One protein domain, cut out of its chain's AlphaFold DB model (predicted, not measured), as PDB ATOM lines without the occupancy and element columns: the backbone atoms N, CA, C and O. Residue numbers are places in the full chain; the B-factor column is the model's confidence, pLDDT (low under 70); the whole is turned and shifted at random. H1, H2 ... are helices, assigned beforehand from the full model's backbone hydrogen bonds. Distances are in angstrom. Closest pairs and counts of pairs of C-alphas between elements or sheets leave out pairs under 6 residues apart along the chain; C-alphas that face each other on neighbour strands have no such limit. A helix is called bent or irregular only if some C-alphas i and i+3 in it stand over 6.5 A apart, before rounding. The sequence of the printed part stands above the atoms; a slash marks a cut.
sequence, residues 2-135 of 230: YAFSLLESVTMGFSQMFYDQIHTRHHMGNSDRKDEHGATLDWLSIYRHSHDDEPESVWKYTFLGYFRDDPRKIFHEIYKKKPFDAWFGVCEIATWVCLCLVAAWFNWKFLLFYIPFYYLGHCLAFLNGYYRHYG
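AT A GLANCE: This is residues 2 to 135 of the 230 residues of the protein "Fatty acid desaturase" of Chthoniobacterales bacterium (UniProt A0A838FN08). The long bent helix H5 makes a V; H1, H2 and H4 pack on its first arm, H5a, and H3 on its second, H5b. The 134 printed residues include five named helices, H1 to H5 in order, and no named strand: all helix. The whole is compact, with a radius of gyration of the C-alphas of 16.3 A and spans of 50 by 35 by 21 A.

HOW THE PARTS SIT: H1, residues 2 to 12, touches H5a, residues 83 to 106, with residues 92 to 96 of H5a alone; the closest C-alphas, Val 10 and Trp 96, are 5.0 A apart. H2, residues 16 to 29, touches H5a with residues 16 to 18 alone, closest at the C-alphas of Met 17 and Gly 89, 5.0 A. H3, residues 58 to 67, touches residues 122 to 130 of H5b, residues 109 to 131, closest at the C-alphas of Thr 62 and Phe 126, 4.9 A. H4, residues 71 to 79, forms a hairpin with H5a. O i to N i+4 pairs are within hydrogen-bond range throughout H1, H4 and H5a, and in 9 of 10 for H2, 4 of 6 for H3 and 17 of 19 for H5b.

IN THESE COORDINATES: H1 begins at C-alpha 2 (0.858, 9.638, 86.146). H3 is only just irregular: C-alphas 63 and 66 are 7.0 A apart. H5, one helix by its hydrogen bonds, is bent: C-alphas 106 and 109 are 9.2 A apart, and its arms, 34.9 and 34.5 A long, stand at 41 degrees. H5b ends at C-alpha 131 (6.752, 32.672, 106.010).

THE WHOLE: The printed part has no cut. H2 to H3 is a long link, residues 30 to 57. No printed residue is under 70 in pLDDT.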
ATOM      1  N   TYR A   2       0.553  10.586  85.061       96.44
ATOM      2  CA  TYR A   2       0.858   9.638  86.146       96.44
ATOM      3  C   TYR A   2       2.335   9.232  86.216       96.44
ATOM      4  O   TYR A   2       2.869   9.068  87.306       96.44
ATOM      5  N   ALA A   3       3.017   9.117  85.073       96.81
ATOM      6  CA  ALA A   3       4.437   8.773  85.047       96.81
ATOM      7  C   ALA A   3       5.294   9.881  85.677       96.81
ATOM      8  O   ALA A   3       6.184   9.602  86.474       96.81
ATOM      9  N   PHE A   4       4.981  11.139  85.354       96.69
ATOM     10  CA  PHE A   4       5.642  12.290  85.965       96.69
ATOM     11  C   PHE A   4       5.361  12.376  87.473       96.69
ATOM     12  O   PHE A   4       6.294  12.531  88.253       96.69
ATOM     13  N   SER A   5       4.102  12.174  87.877       97.12
ATOM     14  CA  SER A   5       3.680  12.136  89.287       97.12
ATOM     15  C   SER A   5       4.461  11.093  90.096       97.12
ATOM     16  O   SER A   5       4.993  11.397  91.164       97.12
ATOM     17  N   LEU A   6       4.622   9.881  89.553       97.94
ATOM     18  CA  LEU A   6       5.386   8.813  90.198       97.94
ATOM     19  C   LEU A   6       6.880   9.147  90.305       97.94
ATOM     20  O   LEU A   6       7.476   8.942  91.361       97.94
ATOM     21  N   LEU A   7       7.480   9.671  89.230       97.81
ATOM     22  CA  LEU A   7       8.884  10.091  89.220       97.81
ATOM     23  C   LEU A   7       9.153  11.142  90.303       97.81
ATOM     24  O   LEU A   7      10.101  11.012  91.079       97.81
ATOM     25  N   GLU A   8       8.314  12.171  90.363       97.00
ATOM     26  CA  GLU A   8       8.437  13.241  91.345       97.00
ATOM     27  C   GLU A   8       8.192  12.718  92.764       97.00
ATOM     28  O   GLU A   8       8.959  13.038  93.670       97.00
ATOM     29  N   SER A   9       7.214  11.827  92.951       97.62
ATOM     30  CA  SER A   9       6.929  11.227  94.258       97.62
ATOM     31  C   SER A   9       8.105  10.432  94.814       97.62
ATOM     32  O   SER A   9       8.455  10.554  95.986       97.62
ATOM     33  N   VAL A  10       8.755   9.637  93.962       96.06
ATOM     34  CA  VAL A  10       9.948   8.869  94.335       96.06
ATOM     35  C   VAL A  10      11.139   9.786  94.616       96.06
ATOM     36  O   VAL A  10      11.905   9.522  95.540       96.06
ATOM     37  N   THR A  11      11.291  10.864  93.845       94.75
ATOM     38  CA  THR A  11      12.409  11.808  93.989       94.75
ATOM     39  C   THR A  11      12.282  12.650  95.260       94.75
ATOM     40  O   THR A  11      13.268  12.870  95.958       94.75
ATOM     41  N   MET A  12      11.068  13.105  95.571       93.81
ATOM     42  CA  MET A  12      10.781  13.985  96.708       93.81
ATOM     43  C   MET A  12      10.458  13.217  97.997       93.81
ATOM     44  O   MET A  12      10.554  13.766  99.094       93.81
ATOM     45  N   GLY A  13      10.081  11.943  97.876       94.12
ATOM     46  CA  GLY A  13       9.762  11.056  98.990       94.12
ATOM     47  C   GLY A  13       8.388  11.256  99.621       94.12
ATOM     48  O   GLY A  13       8.179  10.878 100.767       94.12
ATOM     49  N   PHE A  14       7.434  11.817  98.882       94.50
ATOM     50  CA  PHE A  14       6.025  11.897  99.272       94.50
ATOM     51  C   PHE A  14       5.129  11.787  98.036       94.50
ATOM     52  O   PHE A  14       5.566  12.093  96.933       94.50
ATOM     53  N   SER A  15       3.878  11.350  98.200       97.19
ATOM     54  CA  SER A  15       2.946  11.219  97.068       97.19
ATOM     55  C   SER A  15       2.540  12.585  96.518       97.19
ATOM     56  O   SER A  15       1.966  13.403  97.241       97.19
ATOM     57  N   GLN A  16       2.772  12.795  95.223       97.06
ATOM     58  CA  GLN A  16       2.289  13.966  94.495       97.06
ATOM     59  C   GLN A  16       0.769  13.969  94.362       97.06
ATOM     60  O   GLN A  16       0.156  15.031  94.403       97.06
ATOM     61  N   MET A  17       0.132  12.795  94.297       96.62
ATOM     62  CA  MET A  17      -1.329  12.715  94.280       96.62
ATOM     63  C   MET A  17      -1.953  13.197  95.596       96.62
ATOM     64  O   MET A  17      -2.964  13.899  95.603       96.62
ATOM     65  N   PHE A  18      -1.348  12.840  96.731       96.94
ATOM     66  CA  PHE A  18      -1.798  13.326  98.037       96.94
ATOM     67  C   PHE A  18      -1.450  14.803  98.212       96.94
ATOM     68  O   PHE A  18      -2.272  15.569  98.717       96.94
ATOM     69  N   TYR A  19      -0.269  15.214  97.749       95.56
ATOM     70  CA  TYR A  19       0.153  16.607  97.787       95.56
ATOM     71  C   TYR A  19      -0.763  17.524  96.969       95.56
ATOM     72  O   TYR A  19      -1.137  18.575  97.475       95.56
ATOM     73  N   ASP A  20      -1.206  17.126  95.773       95.00
ATOM     74  CA  ASP A  20      -2.147  17.908  94.952       95.00
ATOM     75  C   ASP A  20      -3.455  18.202  95.705       95.00
ATOM     76  O   ASP A  20      -3.956  19.331  95.707       95.00
ATOM     77  N   GLN A  21      -3.969  17.212  96.440       95.31
ATOM     78  CA  GLN A  21      -5.150  17.384  97.282       95.31
ATOM     79  C   GLN A  21      -4.892  18.336  98.457       95.31
ATOM     80  O   GLN A  21      -5.735  19.191  98.746       95.31
ATOM     81  N   ILE A  22      -3.754  18.194  99.145       95.50
ATOM     82  CA  ILE A  22      -3.365  19.088 100.245       95.50
ATOM     83  C   ILE A  22      -3.202  20.518  99.718       95.50
ATOM     84  O   ILE A  22      -3.772  21.447 100.284       95.50
ATOM     85  N   HIS A  23      -2.487  20.697  98.605       95.31
ATOM     86  CA  HIS A  23      -2.208  21.992  97.994       95.31
ATOM     87  C   HIS A  23      -3.481  22.673  97.484       95.31
ATOM     88  O   HIS A  23      -3.694  23.858  97.729       95.31
ATOM     89  N   THR A  24      -4.377  21.925  96.837       94.56
ATOM     90  CA  THR A  24      -5.684  22.442  96.412       94.56
ATOM     91  C   THR A  24      -6.492  22.922  97.611       94.56
ATOM     92  O   THR A  24      -7.068  24.008  97.582       94.56
ATOM     93  N   ARG A  25      -6.520  22.138  98.693       94.38
ATOM     94  CA  ARG A  25      -7.234  22.519  99.913       94.38
ATOM     95  C   ARG A  25      -6.596  23.733 100.595       94.38
ATOM     96  O   ARG A  25      -7.315  24.588 101.104       94.38
ATOM     97  N   HIS A  26      -5.274  23.832 100.535       95.81
ATOM     98  CA  HIS A  26      -4.520  24.982 101.010       95.81
ATOM     99  C   HIS A  26      -4.859  26.264 100.241       95.81
ATOM    100  O   HIS A  26      -5.048  27.295 100.865       95.81
ATOM    101  N   HIS A  27      -5.061  26.215  98.921       94.38
ATOM    102  CA  HIS A  27      -5.576  27.375  98.168       94.38
ATOM    103  C   HIS A  27      -7.011  27.758  98.525       94.38
ATOM    104  O   HIS A  27      -7.383  28.918  98.390       94.38
ATOM    105  N   MET A  28      -7.829  26.794  98.951       92.38
ATOM    106  CA  MET A  28      -9.219  27.055  99.332       92.38
ATOM    107  C   MET A  28      -9.346  27.723 100.703       92.38
ATOM    108  O   MET A  28     -10.217  28.570 100.862       92.38
ATOM    109  N   GLY A  29      -8.537  27.313 101.687       90.62
ATOM    110  CA  GLY A  29      -8.558  27.899 103.035       90.62
ATOM    111  C   GLY A  29      -7.541  29.022 103.232       90.62
ATOM    112  O   GLY A  29      -7.805  29.960 103.964       90.62
ATOM    113  N   ASN A  30      -6.402  28.963 102.543       91.06
ATOM    114  CA  ASN A  30      -5.331  29.951 102.582       91.06
ATOM    115  C   ASN A  30      -4.911  30.336 104.013       91.06
ATOM    116  O   ASN A  30      -5.047  31.478 104.446       91.06
ATOM    117  N   SER A  31      -4.388  29.376 104.772       91.94
ATOM    118  CA  SER A  31      -4.036  29.605 106.175       91.94
ATOM    119  C   SER A  31      -5.156  30.286 106.969       91.94
ATOM    120  O   SER A  31      -4.914  31.253 107.689       91.94
ATOM    121  N   ASP A  32      -6.385  29.788 106.815       93.19
ATOM    122  CA  ASP A  32      -7.551  30.291 107.527       93.19
ATOM    123  C   ASP A  32      -7.404  30.115 109.035       93.19
ATOM    124  O   ASP A  32      -6.763  29.177 109.527       93.19
ATOM    125  N   ARG A  33      -8.031  31.035 109.768       93.25
ATOM    126  CA  ARG A  33      -8.231  30.918 111.212       93.25
ATOM    127  C   ARG A  33      -9.198  29.774 111.507       93.25
ATOM    128  O   ARG A  33      -9.911  29.297 110.628       93.25
ATOM    129  N   LYS A  34      -9.209  29.328 112.761       93.50
ATOM    130  CA  LYS A  34     -10.160  28.309 113.204       93.50
ATOM    131  C   LYS A  34     -11.586  28.852 113.124       93.50
ATOM    132  O   LYS A  34     -11.832  29.997 113.490       93.50
ATOM    133  N   ASP A  35     -12.504  28.010 112.674       91.75
ATOM    134  CA  ASP A  35     -13.939  28.271 112.714       91.75
ATOM    135  C   ASP A  35     -14.510  28.141 114.143       91.75
ATOM    136  O   ASP A  35     -13.797  27.847 115.108       91.75
ATOM    137  N   GLU A  36     -15.827  28.317 114.279       90.38
ATOM    138  CA  GLU A  36     -16.566  28.182 115.546       90.38
ATOM    139  C   GLU A  36     -16.422  26.794 116.203       90.38
ATOM    140  O   GLU A  36     -16.692  26.627 117.393       90.38
ATOM    141  N   HIS A  37     -15.990  25.782 115.446       91.06
ATOM    142  CA  HIS A  37     -15.757  24.419 115.916       91.06
ATOM    143  C   HIS A  37     -14.273  24.129 116.190       91.06
ATOM    144  O   HIS A  37     -13.914  22.997 116.529       91.06
ATOM    145  N   GLY A  38     -13.400  25.133 116.073       89.88
ATOM    146  CA  GLY A  38     -11.967  25.000 116.308       89.88
ATOM    147  C   GLY A  38     -11.205  24.330 115.160       89.88
ATOM    148  O   GLY A  38     -10.065  23.903 115.368       89.88
ATOM    149  N   ALA A  39     -11.807  24.205 113.973       91.62
ATOM    150  CA  ALA A  39     -11.224  23.545 112.810       91.62
ATOM    151  C   ALA A  39     -10.815  24.551 111.724       91.62
ATOM    152  O   ALA A  39     -11.387  25.626 111.611       91.62
ATOM    153  N   THR A  40      -9.830  24.185 110.902       94.19
ATOM    154  CA  THR A  40      -9.451  24.939 109.695       94.19
ATOM    155  C   THR A  40      -9.821  24.152 108.441       94.19
ATOM    156  O   THR A  40      -9.756  22.911 108.402       94.19
ATOM    157  N   LEU A  41     -10.190  24.868 107.383       93.75
ATOM    158  CA  LEU A  41     -10.332  24.326 106.043       93.75
ATOM    159  C   LEU A  41      -8.963  23.906 105.507       93.75
ATOM    160  O   LEU A  41      -8.828  22.772 105.034       93.75
ATOM    161  N   ASP A  42      -7.961  24.777 105.611       94.62
ATOM    162  CA  ASP A  42      -6.590  24.511 105.200       94.62
ATOM    163  C   ASP A  42      -5.869  23.622 106.225       94.62
ATOM    164  O   ASP A  42      -5.696  23.963 107.398       94.62
ATOM    165  N   TRP A  43      -5.412  22.456 105.770       94.69
ATOM    166  CA  TRP A  43      -4.660  21.518 106.602       94.69
ATOM    167  C   TRP A  43      -3.240  21.992 106.910       94.69
ATOM    168  O   TRP A  43      -2.677  21.553 107.912       94.69
ATOM    169  N   LEU A  44      -2.696  22.893 106.093       95.31
ATOM    170  CA  LEU A  44      -1.397  23.525 106.279       95.31
ATOM    171  C   LEU A  44      -1.502  24.886 106.978       95.31
ATOM    172  O   LEU A  44      -0.486  25.573 107.092       95.31
ATOM    173  N   SER A  45      -2.689  25.275 107.460       95.81
ATOM    174  CA  SER A  45      -2.871  26.577 108.099       95.81
ATOM    175  C   SER A  45      -1.938  26.749 109.292       95.81
ATOM    176  O   SER A  45      -1.917  25.919 110.206       95.81
ATOM    177  N   ILE A  46      -1.225  27.878 109.326       95.75
ATOM    178  CA  ILE A  46      -0.422  28.290 110.486       95.75
ATOM    179  C   ILE A  46      -1.292  28.558 111.726       95.75
ATOM    180  O   ILE A  46      -0.769  28.644 112.832       95.75
ATOM    181  N   TYR A  47      -2.618  28.636 111.570       95.25
ATOM    182  CA  TYR A  47      -3.575  28.756 112.667       95.25
ATOM    183  C   TYR A  47      -4.204  27.418 113.071       95.25
ATOM    184  O   TYR A  47      -4.922  27.352 114.062       95.25
ATOM    185  N   ARG A  48      -3.923  26.306 112.381       94.56
ATOM    186  CA  ARG A  48      -4.538  25.003 112.700       94.56
ATOM    187  C   ARG A  48      -4.247  24.539 114.128       94.56
ATOM    188  O   ARG A  48      -5.106  23.963 114.794       94.56
ATOM    189  N   HIS A  49      -3.043  24.823 114.617       93.44
ATOM    190  CA  HIS A  49      -2.601  24.513 115.978       93.44
ATOM    191  C   HIS A  49      -2.320  25.778 116.808       93.44
ATOM    192  O   HIS A  49      -1.545  25.726 117.763       93.44
ATOM    193  N   SER A  50      -2.946  26.906 116.448       88.31
ATOM    194  CA  SER A  50      -2.831  28.171 117.183       88.31
ATOM    195  C   SER A  50      -3.417  28.111 118.591       88.31
ATOM    196  O   SER A  50      -4.305  27.302 118.884       88.31
ATOM    197  N   HIS A  51      -2.959  29.044 119.423       84.81
ATOM    198  CA  HIS A  51      -3.628  29.479 120.643       84.81
ATOM    199  C   HIS A  51      -3.942  30.975 120.504       84.81
ATOM    200  O   HIS A  51      -3.145  31.696 119.908       84.81
ATOM    201  N   ASP A  52      -5.092  31.409 121.023       82.88
ATOM    202  CA  ASP A  52      -5.490  32.825 121.109       82.88
ATOM    203  C   ASP A  52      -5.479  33.583 119.769       82.88
ATOM    204  O   ASP A  52      -5.044  34.725 119.695       82.88
ATOM    205  N   ASP A  53      -5.924  32.927 118.690       81.25
ATOM    206  CA  ASP A  53      -5.990  33.486 117.330       81.25
ATOM    207  C   ASP A  53      -4.654  33.989 116.744       81.25
ATOM    208  O   ASP A  53      -4.616  34.555 115.652       81.25
ATOM    209  N   GLU A  54      -3.527  33.699 117.382       88.56
ATOM    210  CA  GLU A  54      -2.205  34.000 116.840       88.56
ATOM    211  C   GLU A  54      -1.664  32.834 116.003       88.56
ATOM    212  O   GLU A  54      -1.968  31.673 116.289       88.56
ATOM    213  N   PRO A  55      -0.841  33.083 114.969       92.31
ATOM    214  CA  PRO A  55      -0.146  32.009 114.268       92.31
ATOM    215  C   PRO A  55       0.601  31.107 115.254       92.31
ATOM    216  O   PRO A  55       1.200  31.580 116.225       92.31
ATOM    217  N   GLU A  56       0.603  29.796 115.010       94.31
ATOM    218  CA  GLU A  56       1.367  28.888 115.854       94.31
ATOM    219  C   GLU A  56       2.869  29.212 115.806       94.31
ATOM    220  O   GLU A  56       3.374  29.838 114.880       94.31
ATOM    221  N   SER A  57       3.624  28.741 116.798       94.62
ATOM    222  CA  SER A  57       5.075  28.935 116.807       94.62
ATOM    223  C   SER A  57       5.721  28.412 115.518       94.62
ATOM    224  O   SER A  57       5.574  27.233 115.188       94.62
ATOM    225  N   VAL A  58       6.538  29.253 114.872       95.06
ATOM    226  CA  VAL A  58       7.316  28.890 113.673       95.06
ATOM    227  C   VAL A  58       8.092  27.582 113.848       95.06
ATOM    228  O   VAL A  58       8.140  26.765 112.932       95.06
ATOM    229  N   TRP A  59       8.648  27.328 115.036       95.50
ATOM    230  CA  TRP A  59       9.412  26.111 115.314       95.50
ATOM    231  C   TRP A  59       8.521  24.882 115.459       95.50
ATOM    232  O   TRP A  59       8.865  23.819 114.947       95.50
ATOM    233  N   LYS A  60       7.354  25.019 116.102       96.25
ATOM    234  CA  LYS A  60       6.378  23.923 116.169       96.25
ATOM    235  C   LYS A  60       5.867  23.584 114.771       96.25
ATOM    236  O   LYS A  60       5.885  22.413 114.414       96.25
ATOM    237  N   TYR A  61       5.514  24.584 113.965       96.56
ATOM    238  CA  TYR A  61       5.106  24.382 112.574       96.56
ATOM    239  C   TYR A  61       6.202  23.675 111.759       96.56
ATOM    240  O   TYR A  61       5.957  22.653 111.127       96.56
ATOM    241  N   THR A  62       7.441  24.168 111.853       96.88
ATOM    242  CA  THR A  62       8.604  23.672 111.096       96.88
ATOM    243  C   THR A  62       8.982  22.231 111.440       96.88
ATOM    244  O   THR A  62       9.235  21.430 110.542       96.88
ATOM    245  N   PHE A  63       9.044  21.884 112.728       97.00
ATOM    246  CA  PHE A  63       9.523  20.567 113.164       97.00
ATOM    247  C   PHE A  63       8.398  19.549 113.379       97.00
ATOM    248  O   PHE A  63       8.626  18.353 113.253       97.00
ATOM    249  N   LEU A  64       7.174  19.979 113.696       96.81
ATOM    250  CA  LEU A  64       6.062  19.047 113.919       96.81
ATOM    251  C   LEU A  64       5.140  18.912 112.707       96.81
ATOM    252  O   LEU A  64       4.403  17.931 112.649       96.81
ATOM    253  N   GLY A  65       5.184  19.841 111.745       94.44
ATOM    254  CA  GLY A  65       4.329  19.843 110.553       94.44
ATOM    255  C   GLY A  65       4.308  18.500 109.824       94.44
ATOM    256  O   GLY A  65       3.237  17.943 109.600       94.44
ATOM    257  N   TYR A  66       5.487  17.918 109.588       92.94
ATOM    258  CA  TYR A  66       5.641  16.626 108.908       92.94
ATOM    259  C   TYR A  66       4.856  15.479 109.571       92.94
ATOM    260  O   TYR A  66       4.388  14.566 108.898       92.94
ATOM    261  N   PHE A  67       4.681  15.520 110.894       94.19
ATOM    262  CA  PHE A  67       4.004  14.466 111.654       94.19
ATOM    263  C   PHE A  67       2.501  14.716 111.853       94.19
ATOM    264  O   PHE A  67       1.830  13.902 112.486       94.19
ATOM    265  N   ARG A  68       1.970  15.847 111.371       92.69
ATOM    266  CA  ARG A  68       0.579  16.284 111.609       92.69
ATOM    267  C   ARG A  68      -0.367  16.004 110.441       92.69
ATOM    268  O   ARG A  68      -1.576  16.237 110.565       92.69
ATOM    269  N   ASP A  69       0.160  15.503 109.330       87.12
ATOM    270  CA  ASP A  69      -0.654  15.049 108.210       87.12
ATOM    271  C   ASP A  69      -1.416  13.767 108.564       87.12
ATOM    272  O   ASP A  69      -0.930  12.904 109.293       87.12
ATOM    273  N   ASP A  70      -2.631  13.637 108.025       91.25
ATOM    274  CA  ASP A  70      -3.474  12.448 108.180       91.25
ATOM    275  C   ASP A  70      -3.688  11.786 106.807       91.25
ATOM    276  O   ASP A  70      -4.633  12.131 106.084       91.25
ATOM    277  N   PRO A  71      -2.832  10.815 106.428       91.88
ATOM    278  CA  PRO A  71      -2.927  10.121 105.147       91.88
ATOM    279  C   PRO A  71      -4.268   9.418 104.933       91.88
ATOM    280  O   PRO A  71      -4.717   9.300 103.796       91.88
ATOM    281  N   ARG A  72      -4.934   8.962 106.005       94.81
ATOM    282  CA  ARG A  72      -6.236   8.287 105.893       94.81
ATOM    283  C   ARG A  72      -7.316   9.283 105.509       94.81
ATOM    284  O   ARG A  72      -8.129   8.993 104.632       94.81
ATOM    285  N   LYS A  73      -7.305  10.462 106.134       94.56
ATOM    286  CA  LYS A  73      -8.218  11.553 105.784       94.56
ATOM    287  C   LYS A  73      -7.984  12.033 104.351       94.56
ATOM    288  O   LYS A  73      -8.953  12.168 103.609       94.56
ATOM    289  N   ILE A  74      -6.723  12.218 103.943       95.62
ATOM    290  CA  ILE A  74      -6.365  12.595 102.564       95.62
ATOM    291  C   ILE A  74      -6.887  11.548 101.573       95.62
ATOM    292  O   ILE A  74      -7.624  11.893 100.649       95.62
ATOM    293  N   PHE A  75      -6.581  10.268 101.806       97.69
ATOM    294  CA  PHE A  75      -7.051   9.163 100.973       97.69
ATOM    295  C   PHE A  75      -8.573   9.171 100.833       97.69
ATOM    296  O   PHE A  75      -9.089   9.089  99.722       97.69
ATOM    297  N   HIS A  76      -9.300   9.296 101.946       97.12
ATOM    298  CA  HIS A  76     -10.758   9.261 101.939       97.12
ATOM    299  C   HIS A  76     -11.365  10.430 101.149       97.12
ATOM    300  O   HIS A  76     -12.317  10.230 100.395       97.12
ATOM    301  N   GLU A  77     -10.800  11.635 101.265       95.31
ATOM    302  CA  GLU A  77     -11.252  12.805 100.504       95.31
ATOM    303  C   GLU A  77     -11.026  12.654  98.994       95.31
ATOM    304  O   GLU A  77     -11.913  12.997  98.207       95.31
ATOM    305  N   ILE A  78      -9.887  12.089  98.580       97.00
ATOM    306  CA  ILE A  78      -9.621  11.794  97.163       97.00
ATOM    307  C   ILE A  78     -10.555  10.678  96.685       97.00
ATOM    308  O   ILE A  78     -11.208  10.818  95.651       97.00
ATOM    309  N   TYR A  79     -10.684   9.597  97.461       97.69
ATOM    310  CA  TYR A  79     -11.439   8.399  97.094       97.69
ATOM    311  C   TYR A  79     -12.911   8.697  96.796       97.69
ATOM    312  O   TYR A  79     -13.463   8.148  95.844       97.69
ATOM    313  N   LYS A  80     -13.532   9.618  97.549       96.62
ATOM    314  CA  LYS A  80     -14.915  10.078  97.314       96.62
ATOM    315  C   LYS A  80     -15.163  10.562  95.884       96.62
ATOM    316  O   LYS A  80     -16.283  10.450  95.396       96.62
ATOM    317  N   LYS A  81     -14.150  11.146  95.242       95.12
ATOM    318  CA  LYS A  81     -14.266  11.773  93.916       95.12
ATOM    319  C   LYS A  81     -13.568  10.959  92.831       95.12
ATOM    320  O   LYS A  81     -14.070  10.873  91.715       95.12
ATOM    321  N   LYS A  82     -12.396  10.407  93.148       96.62
ATOM    322  CA  LYS A  82     -11.478   9.750  92.214       96.62
ATOM    323  C   LYS A  82     -10.797   8.555  92.900       96.62
ATOM    324  O   LYS A  82      -9.676   8.674  93.395       96.62
ATOM    325  N   PRO A  83     -11.455   7.385  92.947       97.19
ATOM    326  CA  PRO A  83     -10.928   6.218  93.655       97.19
ATOM    327  C   PRO A  83      -9.610   5.707  93.061       97.19
ATOM    328  O   PRO A  83      -8.742   5.265  93.810       97.19
ATOM    329  N   PHE A  84      -9.437   5.799  91.738       97.88
ATOM    330  CA  PHE A  84      -8.176   5.444  91.087       97.88
ATOM    331  C   PHE A  84      -7.020   6.316  91.593       97.88
ATOM    332  O   PHE A  84      -6.010   5.771  92.023       97.88
ATOM    333  N   ASP A  85      -7.192   7.640  91.619       97.62
ATOM    334  CA  ASP A  85      -6.174   8.587  92.092       97.62
ATOM    335  C   ASP A  85      -5.803   8.310  93.556       97.62
ATOM    336  O   ASP A  85      -4.625   8.271  93.901       97.62
ATOM    337  N   ALA A  86      -6.785   8.018  94.416       97.81
ATOM    338  CA  ALA A  86      -6.523   7.677  95.814       97.81
ATOM    339  C   ALA A  86      -5.600   6.450  95.944       97.81
ATOM    340  O   ALA A  86      -4.623   6.477  96.694       97.81
ATOM    341  N   TRP A  87      -5.871   5.391  95.175       98.31
ATOM    342  CA  TRP A  87      -5.020   4.199  95.138       98.31
ATOM    343  C   TRP A  87      -3.685   4.434  94.434       98.31
ATOM    344  O   TRP A  87      -2.677   3.855  94.835       98.31
ATOM    345  N   PHE A  88      -3.644   5.303  93.427       98.38
ATOM    346  CA  PHE A  88      -2.399   5.692  92.781       98.38
ATOM    347  C   PHE A  88      -1.477   6.433  93.758       98.38
ATOM    348  O   PHE A  88      -0.294   6.122  93.814       98.38
ATOM    349  N   GLY A  89      -2.008   7.315  94.611       97.62
ATOM    350  CA  GLY A  89      -1.227   7.950  95.680       97.62
ATOM    351  C   GLY A  89      -0.661   6.946  96.694       97.62
ATOM    352  O   GLY A  89       0.491   7.057  97.116       97.62
ATOM    353  N   VAL A  90      -1.417   5.890  97.020       98.06
ATOM    354  CA  VAL A  90      -0.899   4.766  97.824       98.06
ATOM    355  C   VAL A  90       0.219   4.025  97.081       98.06
ATOM    356  O   VAL A  90       1.228   3.681  97.693       98.06
ATOM    357  N   CYS A  91       0.077   3.810  95.770       98.38
ATOM    358  CA  CYS A  91       1.114   3.210  94.928       98.38
ATOM    359  C   CYS A  91       2.401   4.054  94.899       98.38
ATOM    360  O   CYS A  91       3.493   3.500  95.013       98.38
ATOM    361  N   GLU A  92       2.296   5.383  94.821       98.31
ATOM    362  CA  GLU A  92       3.443   6.300  94.905       98.31
ATOM    363  C   GLU A  92       4.199   6.140  96.233       98.31
ATOM    364  O   GLU A  92       5.416   5.936  96.231       98.31
ATOM    365  N   ILE A  93       3.476   6.148  97.361       97.44
ATOM    366  CA  ILE A  93       4.058   5.945  98.699       97.44
ATOM    367  C   ILE A  93       4.713   4.565  98.793       97.44
ATOM    368  O   ILE A  93       5.858   4.451  99.230       97.44
ATOM    369  N   ALA A  94       4.013   3.514  98.360       98.19
ATOM    370  CA  ALA A  94       4.522   2.148  98.397       98.19
ATOM    371  C   ALA A  94       5.792   1.994  97.546       98.19
ATOM    372  O   ALA A  94       6.742   1.346  97.977       98.19
ATOM    373  N   THR A  95       5.841   2.634  96.374       98.38
ATOM    374  CA  THR A  95       7.009   2.613  95.485       98.38
ATOM    375  C   THR A  95       8.217   3.262  96.154       98.38
ATOM    376  O   THR A  95       9.298   2.673  96.166       98.38
ATOM    377  N   TRP A  96       8.038   4.435  96.767       97.50
ATOM    378  CA  TRP A  96       9.113   5.102  97.499       97.50
ATOM    379  C   TRP A  96       9.590   4.280  98.707       97.50
ATOM    380  O   TRP A  96      10.793   4.084  98.879       97.50
ATOM    381  N   VAL A  97       8.670   3.712  99.498       96.94
ATOM    382  CA  VAL A  97       9.020   2.830 100.626       96.94
ATOM    383  C   VAL A  97       9.788   1.597 100.145       96.94
ATOM    384  O   VAL A  97      10.823   1.265 100.723       96.94
ATOM    385  N   CYS A  98       9.341   0.938  99.072       97.81
ATOM    386  CA  CYS A  98      10.052  -0.201  98.492       97.81
ATOM    387  C   CYS A  98      11.467   0.180  98.043       97.81
ATOM    388  O   CYS A  98      12.404  -0.570  98.309       97.81
ATOM    389  N   LEU A  99      11.654   1.349  97.424       96.06
ATOM    390  CA  LEU A  99      12.985   1.834  97.047       96.06
ATOM    391  C   LEU A  99      13.874   2.082  98.268       96.06
ATOM    392  O   LEU A  99      15.034   1.673  98.260       96.06
ATOM    393  N   CYS A 100      13.334   2.665  99.340       95.94
ATOM    394  CA  CYS A 100      14.049   2.810 100.607       95.94
ATOM    395  C   CYS A 100      14.457   1.446 101.190       95.94
ATOM    396  O   CYS A 100      15.600   1.289 101.609       95.94
ATOM    397  N   LEU A 101      13.573   0.442 101.178       96.62
ATOM    398  CA  LEU A 101      13.877  -0.909 101.671       96.62
ATOM    399  C   LEU A 101      14.949  -1.611 100.829       96.62
ATOM    400  O   LEU A 101      15.865  -2.220 101.381       96.62
ATOM    401  N   VAL A 102      14.879  -1.489  99.502       96.50
ATOM    402  CA  VAL A 102      15.908  -2.009  98.591       96.50
ATOM    403  C   VAL A 102      17.246  -1.310  98.846       96.50
ATOM    404  O   VAL A 102      18.272  -1.974  98.981       96.50
ATOM    405  N   ALA A 103      17.254   0.016  99.000       95.00
ATOM    406  CA  ALA A 103      18.456   0.763  99.357       95.00
ATOM    407  C   ALA A 103      19.017   0.339 100.726       95.00
ATOM    408  O   ALA A 103      20.231   0.207 100.868       95.00
ATOM    409  N   ALA A 104      18.155   0.060 101.712       95.75
ATOM    410  CA  ALA A 104      18.550  -0.461 103.023       95.75
ATOM    411  C   ALA A 104      19.254  -1.814 102.911       95.75
ATOM    412  O   ALA A 104      20.278  -2.044 103.553       95.75
ATOM    413  N   TRP A 105      18.694  -2.702 102.087       97.62
ATOM    414  CA  TRP A 105      19.230  -4.032 101.851       97.62
ATOM    415  C   TRP A 105      20.649  -3.970 101.276       97.62
ATOM    416  O   TRP A 105      21.537  -4.674 101.750       97.62
ATOM    417  N   PHE A 106      20.882  -3.084 100.305       97.25
ATOM    418  CA  PHE A 106      22.215  -2.882  99.733       97.25
ATOM    419  C   PHE A 106      23.161  -2.120 100.670       97.25
ATOM    420  O   PHE A 106      24.343  -2.452 100.755       97.25
ATOM    421  N   ASN A 107      22.671  -1.087 101.361       97.06
ATOM    422  CA  ASN A 107      23.473  -0.255 102.249       97.06
ATOM    423  C   ASN A 107      22.619   0.484 103.293       97.06
ATOM    424  O   ASN A 107      22.325   1.671 103.171       97.06
ATOM    425  N   TRP A 108      22.290  -0.180 104.396       96.69
ATOM    426  CA  TRP A 108      21.525   0.431 105.487       96.69
ATOM    427  C   TRP A 108      22.215   1.655 106.123       96.69
ATOM    428  O   TRP A 108      21.532   2.541 106.637       96.69
ATOM    429  N   LYS A 109      23.554   1.763 106.048       97.31
ATOM    430  CA  LYS A 109      24.284   2.951 106.532       97.31
ATOM    431  C   LYS A 109      23.948   4.194 105.707       97.31
ATOM    432  O   LYS A 109      23.915   5.291 106.256       97.31
ATOM    433  N   PHE A 110      23.662   4.025 104.414       93.31
ATOM    434  CA  PHE A 110      23.164   5.118 103.582       93.31
ATOM    435  C   PHE A 110      21.821   5.638 104.103       93.31
ATOM    436  O   PHE A 110      21.646   6.848 104.162       93.31
ATOM    437  N   LEU A 111      20.909   4.769 104.559       94.00
ATOM    438  CA  LEU A 111      19.639   5.231 105.130       94.00
ATOM    439  C   LEU A 111      19.814   6.030 106.422       94.00
ATOM    440  O   LEU A 111      19.129   7.035 106.598       94.00
ATOM    441  N   LEU A 112      20.747   5.636 107.295       94.69
ATOM    442  CA  LEU A 112      21.062   6.430 108.490       94.69
ATOM    443  C   LEU A 112      21.556   7.834 108.140       94.69
ATOM    444  O   LEU A 112      21.255   8.782 108.859       94.69
ATOM    445  N   PHE A 113      22.301   7.965 107.042       94.75
ATOM    446  CA  PHE A 113      22.715   9.264 106.530       94.75
ATOM    447  C   PHE A 113      21.553  10.006 105.858       94.75
ATOM    448  O   PHE A 113      21.366  11.186 106.107       94.75
ATOM    449  N   TYR A 114      20.744   9.327 105.047       93.75
ATOM    450  CA  TYR A 114      19.659   9.915 104.260       93.75
ATOM    451  C   TYR A 114      18.506  10.461 105.116       93.75
ATOM    452  O   TYR A 114      18.052  11.577 104.875       93.75
ATOM    453  N   ILE A 115      18.041   9.710 106.123       94.69
ATOM    454  CA  ILE A 115      16.835  10.043 106.903       94.69
ATOM    455  C   ILE A 115      16.903  11.449 107.539       94.69
ATOM    456  O   ILE A 115      15.940  12.203 107.375       94.69
ATOM    457  N   PRO A 116      18.001  11.858 108.211       96.06
ATOM    458  CA  PRO A 116      18.121  13.210 108.752       96.06
ATOM    459  C   PRO A 116      17.994  14.315 107.698       96.06
ATOM    460  O   PRO A 116      17.322  15.311 107.951       96.06
ATOM    461  N   PHE A 117      18.596  14.150 106.513       95.38
ATOM    462  CA  PHE A 117      18.516  15.154 105.443       95.38
ATOM    463  C   PHE A 117      17.150  15.171 104.765       95.38
ATOM    464  O   PHE A 117      16.645  16.247 104.456       95.38
ATOM    465  N   TYR A 118      16.537  14.001 104.581       95.56
ATOM    466  CA  TYR A 118      15.163  13.888 104.105       95.56
ATOM    467  C   TYR A 118      14.209  14.658 105.028       95.56
ATOM    468  O   TYR A 118      13.464  15.527 104.577       95.56
ATOM    469  N   TYR A 119      14.301  14.422 106.338       96.75
ATOM    470  CA  TYR A 119      13.496  15.136 107.325       96.75
ATOM    471  C   TYR A 119      13.812  16.639 107.370       96.75
ATOM    472  O   TYR A 119      12.896  17.458 107.377       96.75
ATOM    473  N   LEU A 120      15.091  17.025 107.328       96.44
ATOM    474  CA  LEU A 120      15.484  18.435 107.290       96.44
ATOM    475  C   LEU A 120      14.928  19.153 106.049       96.44
ATOM    476  O   LEU A 120      14.506  20.302 106.151       96.44
ATOM    477  N   GLY A 121      14.883  18.478 104.896       95.69
ATOM    478  CA  GLY A 121      14.251  18.994 103.682       95.69
ATOM    479  C   GLY A 121      12.772  19.322 103.897       95.69
ATOM    480  O   GLY A 121      12.328  20.414 103.542       95.69
ATOM    481  N   HIS A 122      12.032  18.430 104.563       95.88
ATOM    482  CA  HIS A 122      10.642  18.681 104.958       95.88
ATOM    483  C   HIS A 122      10.521  19.852 105.933       95.88
ATOM    484  O   HIS A 122       9.692  20.734 105.716       95.88
ATOM    485  N   CYS A 123      11.383  19.940 106.948       97.25
ATOM    486  CA  CYS A 123      11.401  21.096 107.848       97.25
ATOM    487  C   CYS A 123      11.599  22.410 107.083       97.25
ATOM    488  O   CYS A 123      10.871  23.372 107.310       97.25
ATOM    489  N   LEU A 124      12.533  22.461 106.130       96.12
ATOM    490  CA  LEU A 124      12.744  23.651 105.302       96.12
ATOM    491  C   LEU A 124      11.524  23.978 104.429       96.12
ATOM    492  O   LEU A 124      11.221  25.159 104.237       96.12
ATOM    493  N   ALA A 125      10.796  22.968 103.944       95.00
ATOM    494  CA  ALA A 125       9.543  23.165 103.219       95.00
ATOM    495  C   ALA A 125       8.459  23.795 104.114       95.00
ATOM    496  O   ALA A 125       7.845  24.782 103.702       95.00
ATOM    497  N   PHE A 126       8.289  23.309 105.350       96.69
ATOM    498  CA  PHE A 126       7.372  23.903 106.332       96.69
ATOM    499  C   PHE A 126       7.809  25.314 106.751       96.69
ATOM    500  O   PHE A 126       6.982  26.218 106.781       96.69
ATOM    501  N   LEU A 127       9.097  25.560 106.994       97.56
ATOM    502  CA  LEU A 127       9.606  26.901 107.312       97.56
ATOM    503  C   LEU A 127       9.303  27.902 106.185       97.56
ATOM    504  O   LEU A 127       8.840  29.017 106.423       97.56
ATOM    505  N   ASN A 128       9.530  27.481 104.939       96.88
ATOM    506  CA  ASN A 128       9.184  28.250 103.748       96.88
ATOM    507  C   ASN A 128       7.662  28.465 103.629       96.88
ATOM    508  O   ASN A 128       7.248  29.567 103.285       96.88
ATOM    509  N   GLY A 129       6.841  27.454 103.931       95.94
ATOM    510  CA  GLY A 129       5.375  27.556 103.974       95.94
ATOM    511  C   GLY A 129       4.866  28.522 105.047       95.94
ATOM    512  O   GLY A 129       3.979  29.326 104.783       95.94
ATOM    513  N   TYR A 130       5.493  28.533 106.222       97.12
ATOM    514  CA  TYR A 130       5.134  29.434 107.313       97.12
ATOM    515  C   TYR A 130       5.294  30.901 106.899       97.12
ATOM    516  O   TYR A 130       4.350  31.686 106.960       97.12
ATOM    517  N   TYR A 131       6.473  31.282 106.398       97.19
ATOM    518  CA  TYR A 131       6.752  32.672 106.010       97.19
ATOM    519  C   TYR A 131       6.048  33.134 104.734       97.19
ATOM    520  O   TYR A 131       6.006  34.331 104.466       97.19
ATOM    521  N   ARG A 132       5.475  32.204 103.973       97.06
ATOM    522  CA  ARG A 132       4.576  32.487 102.852       97.06
ATOM    523  C   ARG A 132       3.195  32.979 103.290       97.06
ATOM    524  O   ARG A 132       2.499  33.573 102.475       97.06
ATOM    525  N   HIS A 133       2.816  32.776 104.551       96.25
ATOM    526  CA  HIS A 133       1.532  33.232 105.099       96.25
ATOM    527  C   HIS A 133       1.665  34.079 106.367       96.25
ATOM    528  O   HIS A 133       0.726  34.775 106.744       96.25
ATOM    529  N   TYR A 134       2.828  34.077 107.018       95.44
ATOM    530  CA  TYR A 134       3.036  34.818 108.257       95.44
ATOM    531  C   TYR A 134       2.911  36.336 108.063       95.44
ATOM    532  O   TYR A 134       3.760  36.986 107.440       95.44
ATOM    533  N   GLY A 135       1.852  36.907 108.639       91.56
ATOM    534  CA  GLY A 135       1.493  38.316 108.486       91.56
ATOM    535  C   GLY A 135       0.731  38.645 107.199       91.56
ATOM    536  O   GLY A 135       0.585  39.823 106.887       91.56
TER     537      GLY A 135